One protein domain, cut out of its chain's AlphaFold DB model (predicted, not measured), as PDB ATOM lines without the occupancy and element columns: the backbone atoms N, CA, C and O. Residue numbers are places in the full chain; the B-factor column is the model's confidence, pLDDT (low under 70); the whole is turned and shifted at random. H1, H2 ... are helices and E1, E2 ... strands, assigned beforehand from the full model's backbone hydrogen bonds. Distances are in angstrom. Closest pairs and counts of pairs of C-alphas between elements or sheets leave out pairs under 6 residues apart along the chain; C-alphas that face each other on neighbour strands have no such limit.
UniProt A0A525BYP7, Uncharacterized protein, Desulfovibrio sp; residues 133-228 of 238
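This is residues 133 to 228 of the 238 residues of an uncharacterized protein of Desulfovibrio sp (UniProt A0A525BYP7). A small twisted sheet of three strands, E1, E2 and E3, has H3 packed across it, and H4 folds back beside H3, away from the sheet. The short helices H1 and H2 sit at one side, and the long loop of residues 153 to 174 makes the end opposite the H3 and H4 hairpin. The printed part has 96 residues with four named helices and three named strands, in the order H1 H2 E1 E2 E3 H3 H4; the class is mixed, with 44 residues in named elements, under half. The sheet, in the order E1 E2 E3, is a meander, each strand the antiparallel neighbour of the one before. The whole is compact, radius of gyration of the C-alphas 13.3 A, spanning 36 by 26 by 23 A.

Find C-alpha 175 at (-45.436, 0.905, -51.254), where E1 begins; it runs 12.7 A to residue 179. E2, residues 185 to 189, covers 12.2 A, and E3, residues 195 to 198, 10.0 A. H3, residues 202 to 210, is 12.5 A long; H4, residues 217 to 226, runs 14.0 A to C-alpha 226 at (-35.118, 22.080, -44.446). Look earlier for H1, residues 136 to 140, and H2, residues 147 to 152.

Between E1 and E2, a hairpin, N 177 and O 187 are 2.9 A apart, within hydrogen-bond range; in the hairpin E2 and E3, N 197 and O 188 are 2.8 A apart. H3 is on the sheet at a height of 9.1 A, across E2 at 75 degrees on the local plane. H3 and H4, a helical hairpin, touch at a shallow tilt of 16 degrees, opposite ways; their closest C-alphas, Ser 204 and Leu 222, are 6.5 A apart. H2 and H3 only just touch, with 3 pairs of C-alphas within 8 A, the closest Lys 147 and Ala 210 at 5.4 A. H1 and H2 are close but not clearly touching: C-alphas 138 and 147, the closest, are 7.6 A apart. In H1, H2, H3 and H4 every O i to N i+4 pair is within hydrogen-bond range.

The C-alphas farthest apart, Arg 171 and Gly 213, are 37.9 A apart. The printed part has no cut, and H2 to E1 is the long link. Look for pLDDT under 70 at residues 213 to 215 and 227 to 228.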
ATOM      1  N   ASP A 133     -46.799  10.575 -39.628       94.31
ATOM      2  CA  ASP A 133     -47.829   9.620 -39.279       94.31
ATOM      3  C   ASP A 133     -49.134   9.890 -40.041       94.31
ATOM      4  O   ASP A 133     -49.346  10.869 -40.768       94.31
ATOM      5  N   THR A 134     -50.047   8.937 -39.923       92.25
ATOM      6  CA  THR A 134     -51.327   8.987 -40.624       92.25
ATOM      7  C   THR A 134     -52.156  10.173 -40.151       92.25
ATOM      8  O   THR A 134     -52.499  10.275 -38.979       92.25
ATOM      9  N   GLY A 135     -52.531  11.033 -41.098       89.88
ATOM     10  CA  GLY A 135     -53.303  12.248 -40.840       89.88
ATOM     11  C   GLY A 135     -52.444  13.494 -40.614       89.88
ATOM     12  O   GLY A 135     -52.941  14.598 -40.798       89.88
ATOM     13  N   GLU A 136     -51.149  13.359 -40.330       93.12
ATOM     14  CA  GLU A 136     -50.274  14.516 -40.096       93.12
ATOM     15  C   GLU A 136     -50.025  15.333 -41.357       93.12
ATOM     16  O   GLU A 136     -50.047  16.559 -41.309       93.12
ATOM     17  N   LEU A 137     -49.877  14.675 -42.512       91.75
ATOM     18  CA  LEU A 137     -49.809  15.379 -43.796       91.75
ATOM     19  C   LEU A 137     -51.074  16.214 -44.045       91.75
ATOM     20  O   LEU A 137     -50.987  17.324 -44.562       91.75
ATOM     21  N   GLU A 138     -52.249  15.693 -43.681       91.12
ATOM     22  CA  GLU A 138     -53.508  16.417 -43.856       91.12
ATOM     23  C   GLU A 138     -53.577  17.652 -42.950       91.12
ATOM     24  O   GLU A 138     -53.986  18.715 -43.417       91.12
ATOM     25  N   LEU A 139     -53.140  17.520 -41.695       90.38
ATOM     26  CA  LEU A 139     -53.053  18.627 -40.742       90.38
ATOM     27  C   LEU A 139     -52.024  19.673 -41.186       90.38
ATOM     28  O   LEU A 139     -52.298  20.869 -41.170       90.38
ATOM     29  N   LEU A 140     -50.860  19.235 -41.668       88.94
ATOM     30  CA  LEU A 140     -49.805  20.127 -42.149       88.94
ATOM     31  C   LEU A 140     -50.254  20.960 -43.360       88.94
ATOM     32  O   LEU A 140     -49.824  22.101 -43.534       88.94
ATOM     33  N   LEU A 141     -51.110  20.387 -44.207       89.19
ATOM     34  CA  LEU A 141     -51.682  21.045 -45.381       89.19
ATOM     35  C   LEU A 141     -53.027  21.727 -45.094       89.19
ATOM     36  O   LEU A 141     -53.706  22.160 -46.028       89.19
ATOM     37  N   GLU A 142     -53.436  21.840 -43.830       87.88
ATOM     38  CA  GLU A 142     -54.689  22.494 -43.478       87.88
ATOM     39  C   GLU A 142     -54.705  23.958 -43.964       87.88
ATOM     40  O   GLU A 142     -53.758  24.727 -43.786       87.88
ATOM     41  N   GLY A 143     -55.793  24.338 -44.639       84.25
ATOM     42  CA  GLY A 143     -55.951  25.658 -45.257       84.25
ATOM     43  C   GLY A 143     -55.335  25.811 -46.652       84.25
ATOM     44  O   GLY A 143     -55.549  26.850 -47.276       84.25
ATOM     45  N   ALA A 144     -54.627  24.802 -47.169       87.12
ATOM     46  CA  ALA A 144     -54.132  24.824 -48.539       87.12
ATOM     47  C   ALA A 144     -55.298  24.672 -49.544       87.12
ATOM     48  O   ALA A 144     -56.134  23.779 -49.365       87.12
ATOM     49  N   PRO A 145     -55.373  25.504 -50.603       85.88
ATOM     50  CA  PRO A 145     -56.482  25.488 -51.561       85.88
ATOM     51  C   PRO A 145     -56.619  24.151 -52.295       85.88
ATOM     52  O   PRO A 145     -57.736  23.694 -52.521       85.88
ATOM     53  N   ASP A 146     -55.493  23.502 -52.607       85.38
ATOM     54  CA  ASP A 146     -55.461  22.284 -53.420       85.38
ATOM     55  C   ASP A 146     -55.242  21.008 -52.584       85.38
ATOM     56  O   ASP A 146     -54.935  19.950 -53.135       85.38
ATOM     57  N   LYS A 147     -55.427  21.074 -51.252       87.56
ATOM     58  CA  LYS A 147     -55.219  19.939 -50.330       87.56
ATOM     59  C   LYS A 147     -55.967  18.681 -50.782       87.56
ATOM     60  O   LYS A 147     -55.360  17.627 -50.943       87.56
ATOM     61  N   ASP A 148     -57.275  18.793 -51.003       86.56
ATOM     62  CA  ASP A 148     -58.135  17.637 -51.298       86.56
ATOM     63  C   ASP A 148     -57.803  17.018 -52.664       86.56
ATOM     64  O   ASP A 148     -57.792  15.794 -52.822       86.56
ATOM     65  N   SER A 149     -57.467  17.860 -53.648       87.19
ATOM     66  CA  SER A 149     -57.004  17.404 -54.962       87.19
ATOM     67  C   SER A 149     -55.660  16.682 -54.864       87.19
ATOM     68  O   SER A 149     -55.439  15.700 -55.566       87.19
ATOM     69  N   LEU A 150     -54.760  17.148 -53.999       86.62
ATOM     70  CA  LEU A 150     -53.446  16.546 -53.818       86.62
ATOM     71  C   LEU A 150     -53.532  15.209 -53.070       86.62
ATOM     72  O   LEU A 150     -52.948  14.223 -53.517       86.62
ATOM     73  N   LEU A 151     -54.307  15.134 -51.986       85.88
ATOM     74  CA  LEU A 151     -54.491  13.895 -51.221       85.88
ATOM     75  C   LEU A 151     -55.196  12.803 -52.039       85.88
ATOM     76  O   LEU A 151     -54.866  11.626 -51.905       85.88
ATOM     77  N   SER A 152     -56.128  13.182 -52.918       86.12
ATOM     78  CA  SER A 152     -56.798  12.243 -53.833       86.12
ATOM     79  C   SER A 152     -55.956  11.840 -55.046       86.12
ATOM     80  O   SER A 152     -56.304  10.875 -55.717       86.12
ATOM     81  N   SER A 153     -54.841  12.530 -55.307       86.50
ATOM     82  CA  SER A 153     -53.914  12.207 -56.403       86.50
ATOM     83  C   SER A 153     -52.871  11.139 -56.053       86.50
ATOM     84  O   SER A 153     -51.988  10.868 -56.864       86.50
ATOM     85  N   LEU A 154     -52.939  10.558 -54.849       86.94
ATOM     86  CA  LEU A 154     -52.023   9.510 -54.410       86.94
ATOM     87  C   LEU A 154     -52.305   8.200 -55.150       86.94
ATOM     88  O   LEU A 154     -53.250   7.483 -54.824       86.94
ATOM     89  N   GLU A 155     -51.453   7.873 -56.117       88.38
ATOM     90  CA  GLU A 155     -51.610   6.700 -56.977       88.38
ATOM     91  C   GLU A 155     -50.409   5.748 -56.858       88.38
ATOM     92  O   GLU A 155     -49.270   6.210 -56.801       88.38
ATOM     93  N   PRO A 156     -50.601   4.415 -56.849       89.06
ATOM     94  CA  PRO A 156     -49.491   3.467 -56.773       89.06
ATOM     95  C   PRO A 156     -48.507   3.606 -57.943       89.06
ATOM     96  O   PRO A 156     -48.881   3.457 -59.109       89.06
ATOM     97  N   ALA A 157     -47.229   3.800 -57.629       88.12
ATOM     98  CA  ALA A 157     -46.134   3.796 -58.588       88.12
ATOM     99  C   ALA A 157     -45.648   2.355 -58.808       88.12
ATOM    100  O   ALA A 157     -45.267   1.659 -57.864       88.12
ATOM    101  N   ARG A 158     -45.665   1.882 -60.059       82.81
ATOM    102  CA  ARG A 158     -45.133   0.561 -60.444       82.81
ATOM    103  C   ARG A 158     -43.803   0.734 -61.167       82.81
ATOM    104  O   ARG A 158     -43.609   1.729 -61.852       82.81
ATOM    105  N   ASP A 159     -42.923  -0.254 -61.021       76.94
ATOM    106  CA  ASP A 159     -41.668  -0.361 -61.777       76.94
ATOM    107  C   ASP A 159     -40.705   0.833 -61.609       76.94
ATOM    108  O   ASP A 159     -39.989   1.215 -62.531       76.94
ATOM    109  N   VAL A 160     -40.671   1.417 -60.410       84.56
ATOM    110  CA  VAL A 160     -39.745   2.498 -60.043       84.56
ATOM    111  C   VAL A 160     -38.426   1.939 -59.513       84.56
ATOM    112  O   VAL A 160     -38.406   1.116 -58.596       84.56
ATOM    113  N   GLU A 161     -37.312   2.419 -60.068       82.00
ATOM    114  CA  GLU A 161     -35.959   2.111 -59.593       82.00
ATOM    115  C   GLU A 161     -35.582   3.022 -58.416       82.00
ATOM    116  O   GLU A 161     -34.764   3.932 -58.534       82.00
ATOM    117  N   GLU A 162     -36.202   2.784 -57.263       88.25
ATOM    118  CA  GLU A 162     -35.898   3.487 -56.018       88.25
ATOM    119  C   GLU A 162     -35.545   2.501 -54.897       88.25
ATOM    120  O   GLU A 162     -35.910   1.323 -54.935       88.25
ATOM    121  N   ALA A 163     -34.826   2.967 -53.874       86.38
ATOM    122  CA  ALA A 163     -34.439   2.117 -52.758       86.38
ATOM    123  C   ALA A 163     -35.678   1.580 -52.020       86.38
ATOM    124  O   ALA A 163     -36.594   2.324 -51.661       86.38
ATOM    125  N   VAL A 164     -35.682   0.271 -51.766       90.69
ATOM    126  CA  VAL A 164     -36.715  -0.384 -50.962       90.69
ATOM    127  C   VAL A 164     -36.483  -0.045 -49.494       90.69
ATOM    128  O   VAL A 164     -35.399  -0.290 -48.959       90.69
ATOM    129  N   ARG A 165     -37.512   0.491 -48.833       92.94
ATOM    130  CA  ARG A 165     -37.465   0.904 -47.428       92.94
ATOM    131  C   ARG A 165     -38.553   0.216 -46.613       92.94
ATOM    132  O   ARG A 165     -39.606  -0.161 -47.128       92.94
ATOM    133  N   ASN A 166     -38.298   0.068 -45.318       94.06
ATOM    134  CA  ASN A 166     -39.242  -0.529 -44.380       94.06
ATOM    135  C   ASN A 166     -39.897   0.561 -43.530       94.06
ATOM    136  O   ASN A 166     -39.230   1.492 -43.095       94.06
ATOM    137  N   CYS A 167     -41.181   0.395 -43.222       94.06
ATOM    138  CA  CYS A 167     -41.903   1.261 -42.298       94.06
ATOM    139  C   CYS A 167     -41.221   1.259 -40.910       94.06
ATOM    140  O   CYS A 167     -41.037   0.168 -40.350       94.06
ATOM    141  N   PRO A 168     -40.907   2.428 -40.318       90.94
ATOM    142  CA  PRO A 168     -40.277   2.522 -38.994       90.94
ATOM    143  C   PRO A 168     -41.093   1.851 -37.878       90.94
ATOM    144  O   PRO A 168     -40.528   1.255 -36.962       90.94
ATOM    145  N   ILE A 169     -42.425   1.865 -38.009       90.50
ATOM    146  CA  ILE A 169     -43.362   1.328 -37.015       90.50
ATOM    147  C   ILE A 169     -43.577  -0.182 -37.198       90.50
ATOM    148  O   ILE A 169     -43.339  -0.974 -36.285       90.50
ATOM    149  N   CYS A 170     -44.018  -0.624 -38.383       92.00
ATOM    150  CA  CYS A 170     -44.431  -2.021 -38.596       92.00
ATOM    151  C   CYS A 170     -43.426  -2.898 -39.351       92.00
ATOM    152  O   CYS A 170     -43.669  -4.095 -39.520       92.00
ATOM    153  N   ARG A 171     -42.312  -2.316 -39.815       90.75
ATOM    154  CA  ARG A 171     -41.208  -2.976 -40.535       90.75
ATOM    155  C   ARG A 171     -41.574  -3.659 -41.854       90.75
ATOM    156  O   ARG A 171     -40.732  -4.355 -42.418       90.75
ATOM    157  N   ARG A 172     -42.794  -3.473 -42.365       92.69
ATOM    158  CA  ARG A 172     -43.172  -3.911 -43.718       92.69
ATOM    159  C   ARG A 172     -42.503  -3.026 -44.757       92.69
ATOM    160  O   ARG A 172     -42.277  -1.852 -44.485       92.69
ATOM    161  N   VAL A 173     -42.226  -3.594 -45.924       94.44
ATOM    162  CA  VAL A 173     -41.803  -2.824 -47.097       94.44
ATOM    163  C   VAL A 173     -42.892  -1.803 -47.433       94.44
ATOM    164  O   VAL A 173     -44.073  -2.151 -47.381       94.44
ATOM    165  N   MET A 174     -42.493  -0.555 -47.670       95.44
ATOM    166  CA  MET A 174     -43.401   0.528 -48.052       95.44
ATOM    167  C   MET A 174     -43.731   0.452 -49.543       95.44
ATOM    168  O   MET A 174     -42.892   0.049 -50.349       95.44
ATOM    169  N   ASP A 175     -44.968   0.806 -49.879       94.56
ATOM    170  CA  ASP A 175     -45.436   0.905 -51.254       94.56
ATOM    171  C   ASP A 175     -45.033   2.268 -51.816       94.56
ATOM    172  O   ASP A 175     -45.120   3.288 -51.132       94.56
ATOM    173  N   LYS A 176     -44.607   2.292 -53.075       94.50
ATOM    174  CA  LYS A 176     -44.276   3.534 -53.769       94.50
ATOM    175  C   LYS A 176     -45.555   4.162 -54.314       94.50
ATOM    176  O   LYS A 176     -46.339   3.477 -54.971       94.50
ATOM    177  N   VAL A 177     -45.770   5.448 -54.059       93.75
ATOM    178  CA  VAL A 177     -46.941   6.200 -54.536       93.75
ATOM    179  C   VAL A 177     -46.511   7.514 -55.181       93.75
ATOM    180  O   VAL A 177     -45.594   8.168 -54.702       93.75
ATOM    181  N   HIS A 178     -47.152   7.905 -56.276       92.44
ATOM    182  CA  HIS A 178     -46.999   9.230 -56.865       92.44
ATOM    183  C   HIS A 178     -47.992  10.200 -56.235       92.44
ATOM    184  O   HIS A 178     -49.144   9.845 -56.011       92.44
ATOM    185  N   CYS A 179     -47.549  11.426 -55.981       90.38
ATOM    186  CA  CYS A 179     -48.359  12.526 -55.476       90.38
ATOM    187  C   CYS A 179     -48.268  13.720 -56.429       90.38
ATOM    188  O   CYS A 179     -47.163  14.124 -56.788       90.38
ATOM    189  N   GLY A 180     -49.411  14.298 -56.803       85.00
ATOM    190  CA  GLY A 180     -49.500  15.421 -57.737       85.00
ATOM    191  C   GLY A 180     -49.870  14.994 -59.161       85.00
ATOM    192  O   GLY A 180     -49.567  13.887 -59.603       85.00
ATOM    193  N   ALA A 181     -50.554  15.882 -59.889       73.44
ATOM    194  CA  ALA A 181     -51.004  15.617 -61.259       73.44
ATOM    195  C   ALA A 181     -49.907  15.879 -62.307       73.44
ATOM    196  O   ALA A 181     -49.671  15.037 -63.170       73.44
ATOM    197  N   GLU A 182     -49.240  17.037 -62.233       70.62
ATOM    198  CA  GLU A 182     -48.238  17.472 -63.222       70.62
ATOM    199  C   GLU A 182     -46.793  17.285 -62.730       70.62
ATOM    200  O   GLU A 182     -45.959  16.777 -63.476       70.62
ATOM    201  N   ASP A 183     -46.497  17.643 -61.475       76.56
ATOM    202  CA  ASP A 183     -45.183  17.445 -60.840       76.56
ATOM    203  C   ASP A 183     -45.236  16.248 -59.881       76.56
ATOM    204  O   ASP A 183     -45.361  16.399 -58.668       76.56
ATOM    205  N   GLN A 184     -45.203  15.035 -60.438       85.19
ATOM    206  CA  GLN A 184     -45.307  13.808 -59.648       85.19
ATOM    207  C   GLN A 184     -44.110  13.654 -58.698       85.19
ATOM    208  O   GLN A 184     -42.963  13.481 -59.120       85.19
ATOM    209  N   VAL A 185     -44.388  13.668 -57.396       91.88
ATOM    210  CA  VAL A 185     -43.428  13.333 -56.338       91.88
ATOM    211  C   VAL A 185     -43.612  11.866 -55.974       91.88
ATOM    212  O   VAL A 185     -44.735  11.431 -55.734       91.88
ATOM    213  N   LEU A 186     -42.526  11.096 -55.970       93.81
ATOM    214  CA  LEU A 186     -42.536   9.705 -55.528       93.81
ATOM    215  C   LEU A 186     -42.435   9.679 -54.003       93.81
ATOM    216  O   LEU A 186     -41.567  10.334 -53.455       93.81
ATOM    217  N   LEU A 187     -43.332   8.968 -53.331       94.75
ATOM    218  CA  LEU A 187     -43.393   8.875 -51.875       94.75
ATOM    219  C   LEU A 187     -43.447   7.409 -51.446       94.75
ATOM    220  O   LEU A 187     -43.929   6.540 -52.176       94.75
ATOM    221  N   ASP A 188     -43.003   7.144 -50.224       95.38
ATOM    222  CA  ASP A 188     -42.999   5.823 -49.605       95.38
ATOM    223  C   ASP A 188     -44.165   5.724 -48.599       95.38
ATOM    224  O   ASP A 188     -44.105   6.270 -47.497       95.38
ATOM    225  N   GLN A 189     -45.248   5.023 -48.942       95.19
ATOM    226  CA  GLN A 189     -46.417   4.865 -48.073       95.19
ATOM    227  C   GLN A 189     -46.418   3.511 -47.360       95.19
ATOM    228  O   GLN A 189     -46.218   2.448 -47.949       95.19
ATOM    229  N   CYS A 190     -46.708   3.509 -46.058       95.81
ATOM    230  CA  CYS A 190     -46.859   2.257 -45.331       95.81
ATOM    231  C   CYS A 190     -48.151   1.513 -45.749       95.81
ATOM    232  O   CYS A 190     -49.239   2.043 -45.519       95.81
ATOM    233  N   PRO A 191     -48.092   0.228 -46.170       93.94
ATOM    234  CA  PRO A 191     -49.272  -0.565 -46.573       93.94
ATOM    235  C   PRO A 191     -50.281  -0.817 -45.441       93.94
ATOM    236  O   PRO A 191     -51.374  -1.342 -45.644       93.94
ATOM    237  N   LYS A 192     -49.883  -0.533 -44.197       92.62
ATOM    238  CA  LYS A 192     -50.740  -0.612 -43.011       92.62
ATOM    239  C   LYS A 192     -51.359   0.721 -42.599       92.62
ATOM    240  O   LYS A 192     -52.115   0.709 -41.637       92.62
ATOM    241  N   GLY A 193     -51.042   1.812 -43.298       91.88
ATOM    242  CA  GLY A 193     -51.501   3.152 -42.939       91.88
ATOM    243  C   GLY A 193     -50.960   3.590 -41.582       91.88
ATOM    244  O   GLY A 193     -51.742   3.936 -40.711       91.88
ATOM    245  N   HIS A 194     -49.643   3.471 -41.370       92.31
ATOM    246  CA  HIS A 194     -49.002   4.105 -40.210       92.31
ATOM    247  C   HIS A 194     -48.542   5.519 -40.550       92.31
ATOM    248  O   HIS A 194     -48.719   6.406 -39.735       92.31
ATOM    249  N   GLY A 195     -48.062   5.743 -41.774       93.88
ATOM    250  CA  GLY A 195     -47.594   7.048 -42.216       93.88
ATOM    251  C   GLY A 195     -46.984   7.008 -43.613       93.88
ATOM    252  O   GLY A 195     -47.083   5.990 -44.321       93.88
ATOM    253  N   ILE A 196     -46.370   8.128 -43.979       95.69
ATOM    254  CA  ILE A 196     -45.723   8.392 -45.261       95.69
ATOM    255  C   ILE A 196     -44.297   8.872 -44.995       95.69
ATOM    256  O   ILE A 196     -44.046   9.709 -44.126       95.69
ATOM    257  N   TRP A 197     -43.365   8.329 -45.762       96.25
ATOM    258  CA  TRP A 197     -41.968   8.712 -45.765       96.25
ATOM    259  C   TRP A 197     -41.676   9.631 -46.955       96.25
ATOM    260  O   TRP A 197     -42.091   9.352 -48.082       96.25
ATOM    261  N   PHE A 198     -40.956  10.712 -46.670       95.56
ATOM    262  CA  PHE A 198     -40.538  11.747 -47.606       95.56
ATOM    263  C   PHE A 198     -39.014  11.807 -47.616       95.56
ATOM    264  O   PHE A 198     -38.389  12.103 -46.594       95.56
ATOM    265  N   ASP A 199     -38.395  11.585 -48.767       94.31
ATOM    266  CA  ASP A 199     -36.978  11.854 -48.949       94.31
ATOM    267  C   ASP A 199     -36.698  13.370 -48.963       94.31
ATOM    268  O   ASP A 199     -37.590  14.229 -48.931       94.31
ATOM    269  N   LYS A 200     -35.407  13.723 -48.952       91.44
ATOM    270  CA  LYS A 200     -34.948  15.112 -48.848       91.44
ATOM    271  C   LYS A 200     -35.657  16.010 -49.872       91.44
ATOM    272  O   LYS A 200     -35.425  15.909 -51.074       91.44
ATOM    273  N   GLY A 201     -36.412  16.985 -49.367       88.75
ATOM    274  CA  GLY A 201     -37.057  18.028 -50.170       88.75
ATOM    275  C   GLY A 201     -38.409  17.637 -50.777       88.75
ATOM    276  O   GLY A 201     -39.097  18.510 -51.303       88.75
ATOM    277  N   GLU A 202     -38.841  16.381 -50.657       92.88
ATOM    278  CA  GLU A 202     -40.128  15.923 -51.197       92.88
ATOM    279  C   GLU A 202     -41.310  16.579 -50.491       92.88
ATOM    280  O   GLU A 202     -42.195  17.110 -51.157       92.88
ATOM    281  N   LEU A 203     -41.279  16.665 -49.156       91.62
ATOM    282  CA  LEU A 203     -42.326  17.350 -48.394       91.62
ATOM    283  C   LEU A 203     -42.477  18.818 -48.815       91.62
ATOM    284  O   LEU A 203     -43.588  19.331 -48.919       91.62
ATOM    285  N   SER A 204     -41.362  19.498 -49.104       89.00
ATOM    286  CA  SER A 204     -41.389  20.888 -49.573       89.00
ATOM    287  C   SER A 204     -42.024  21.015 -50.959       89.00
ATOM    288  O   SER A 204     -42.748  21.978 -51.199       89.00
ATOM    289  N   ARG A 205     -41.788  20.049 -51.859       89.19
ATOM    290  CA  ARG A 205     -42.430  19.997 -53.184       89.19
ATOM    291  C   ARG A 205     -43.925  19.723 -53.064       89.19
ATOM    292  O   ARG A 205     -44.717  20.458 -53.641       89.19
ATOM    293  N   VAL A 206     -44.311  18.741 -52.250       90.19
ATOM    294  CA  VAL A 206     -45.719  18.413 -51.973       90.19
ATOM    295  C   VAL A 206     -46.459  19.616 -51.387       90.19
ATOM    296  O   VAL A 206     -47.517  20.000 -51.882       90.19
ATOM    297  N   ALA A 207     -45.876  20.281 -50.390       88.75
ATOM    298  CA  ALA A 207     -46.466  21.483 -49.818       88.75
ATOM    299  C   ALA A 207     -46.543  22.636 -50.837       88.75
ATOM    300  O   ALA A 207     -47.507  23.399 -50.823       88.75
ATOM    301  N   ALA A 208     -45.550  22.782 -51.724       87.00
ATOM    302  CA  ALA A 208     -45.555  23.826 -52.751       87.00
ATOM    303  C   ALA A 208     -46.671  23.608 -53.781       87.00
ATOM    304  O   ALA A 208     -47.292  24.578 -54.212       87.00
ATOM    305  N   MET A 209     -46.958  22.348 -54.121       87.19
ATOM    306  CA  MET A 209     -48.098  21.987 -54.963       87.19
ATOM    307  C   MET A 209     -49.441  22.279 -54.286       87.19
ATOM    308  O   MET A 209     -50.378  22.668 -54.967       87.19
ATOM    309  N   ALA A 210     -49.549  22.128 -52.964       87.31
ATOM    310  CA  ALA A 210     -50.808  22.365 -52.257       87.31
ATOM    311  C   ALA A 210     -51.192  23.859 -52.162       87.31
ATOM    312  O   ALA A 210     -52.373  24.195 -52.098       87.31
ATOM    313  N   TRP A 211     -50.202  24.757 -52.130       83.50
ATOM    314  CA  TRP A 211     -50.367  26.199 -51.886       83.50
ATOM    315  C   TRP A 211     -50.162  27.056 -53.149       83.50
ATOM    316  O   TRP A 211     -49.612  28.153 -53.062       83.50
ATOM    317  N   THR A 212     -50.577  26.566 -54.322       75.19
ATOM    318  CA  THR A 212     -50.377  27.189 -55.649       75.19
ATOM    319  C   THR A 212     -50.398  28.733 -55.641       75.19
ATOM    320  O   THR A 212     -51.435  29.391 -55.610       75.19
ATOM    321  N   GLY A 213     -49.208  29.348 -55.672       64.06
ATOM    322  CA  GLY A 213     -49.050  30.805 -55.791       64.06
ATOM    323  C   GLY A 213     -49.376  31.641 -54.544       64.06
ATOM    324  O   GLY A 213     -49.451  32.865 -54.658       64.06
ATOM    325  N   GLN A 214     -49.548  31.029 -53.368       65.00
ATOM    326  CA  GLN A 214     -49.712  31.738 -52.096       65.00
ATOM    327  C   GLN A 214     -48.536  31.477 -51.151       65.00
ATOM    328  O   GLN A 214     -48.168  30.335 -50.874       65.00
ATOM    329  N   ASP A 215     -47.981  32.554 -50.597       62.97
ATOM    330  CA  ASP A 215     -47.002  32.461 -49.518       62.97
ATOM    331  C   ASP A 215     -47.706  32.008 -48.236       62.97
ATOM    332  O   ASP A 215     -48.407  32.778 -47.575       62.97
ATOM    333  N   SER A 216     -47.509  30.745 -47.866       72.94
ATOM    334  CA  SER A 216     -47.939  30.244 -46.569       72.94
ATOM    335  C   SER A 216     -46.797  30.323 -45.562       72.94
ATOM    336  O   SER A 216     -45.620  30.093 -45.867       72.94
ATOM    337  N   LYS A 217     -47.145  30.652 -44.314       74.81
ATOM    338  CA  LYS A 217     -46.187  30.621 -43.200       74.81
ATOM    339  C   LYS A 217     -45.589  29.222 -43.049       74.81
ATOM    340  O   LYS A 217     -44.395  29.109 -42.812       74.81
ATOM    341  N   VAL A 218     -46.397  28.182 -43.271       75.25
ATOM    342  CA  VAL A 218     -45.971  26.776 -43.240       75.25
ATOM    343  C   VAL A 218     -44.903  26.513 -44.298       75.25
ATOM    344  O   VAL A 218     -43.834  26.024 -43.960       75.25
ATOM    345  N   LEU A 219     -45.118  26.919 -45.552       75.25
ATOM    346  CA  LEU A 219     -44.118  26.765 -46.611       75.25
ATOM    347  C   LEU A 219     -42.817  27.500 -46.316       75.25
ATOM    348  O   LEU A 219     -41.738  26.977 -46.589       75.25
ATOM    349  N   THR A 220     -42.920  28.712 -45.775       78.75
ATOM    350  CA  THR A 220     -41.744  29.504 -45.402       78.75
ATOM    351  C   THR A 220     -40.959  28.797 -44.302       78.75
ATOM    352  O   THR A 220     -39.754  28.614 -44.439       78.75
ATOM    353  N   LEU A 221     -41.641  28.307 -43.266       76.81
ATOM    354  CA  LEU A 221     -41.022  27.564 -42.169       76.81
ATOM    355  C   LEU A 221     -40.408  26.242 -42.639       76.81
ATOM    356  O   LEU A 221     -39.276  25.948 -42.274       76.81
ATOM    357  N   LEU A 222     -41.102  25.468 -43.479       78.75
ATOM    358  CA  LEU A 222     -40.567  24.227 -44.050       78.75
ATOM    359  C   LEU A 222     -39.305  24.504 -44.878       78.75
ATOM    360  O   LEU A 222     -38.302  23.809 -44.725       78.75
ATOM    361  N   LYS A 223     -39.312  25.557 -45.702       78.12
ATOM    362  CA  LYS A 223     -38.119  25.985 -46.444       78.12
ATOM    363  C   LYS A 223     -37.003  26.411 -45.494       78.12
ATOM    364  O   LYS A 223     -35.881  25.964 -45.657       78.12
ATOM    365  N   GLU A 224     -37.269  27.224 -44.482       77.06
ATOM    366  CA  GLU A 224     -36.232  27.663 -43.538       77.06
ATOM    367  C   GLU A 224     -35.629  26.506 -42.732       77.06
ATOM    368  O   GLU A 224     -34.415  26.461 -42.527       77.06
ATOM    369  N   LEU A 225     -36.461  25.558 -42.298       72.62
ATOM    370  CA  LEU A 225     -36.032  24.399 -41.519       72.62
ATOM    371  C   LEU A 225     -35.234  23.406 -42.372       72.62
ATOM    372  O   LEU A 225     -34.222  22.884 -41.906       72.62
ATOM    373  N   PHE A 226     -35.637  23.184 -43.629       74.62
ATOM    374  CA  PHE A 226     -35.118  22.080 -44.446       74.62
ATOM    375  C   PHE A 226     -34.276  22.501 -45.668       74.62
ATOM    376  O   PHE A 226     -33.619  21.648 -46.267       74.62
ATOM    377  N   ALA A 227     -34.206  23.791 -46.029       62.69
ATOM    378  CA  ALA A 227     -33.392  24.288 -47.154       62.69
ATOM    379  C   ALA A 227     -31.910  24.519 -46.810       62.69
ATOM    380  O   ALA A 227     -31.125  24.892 -47.684       62.69
ATOM    381  N   SER A 228     -31.484  24.291 -45.564       45.97
ATOM    382  CA  SER A 228     -30.067  24.400 -45.207       45.97
ATOM    383  C   SER A 228     -29.278  23.209 -45.773       45.97
ATOM    384  O   SER A 228     -29.133  22.132 -45.194       45.97
TER     385      SER A 228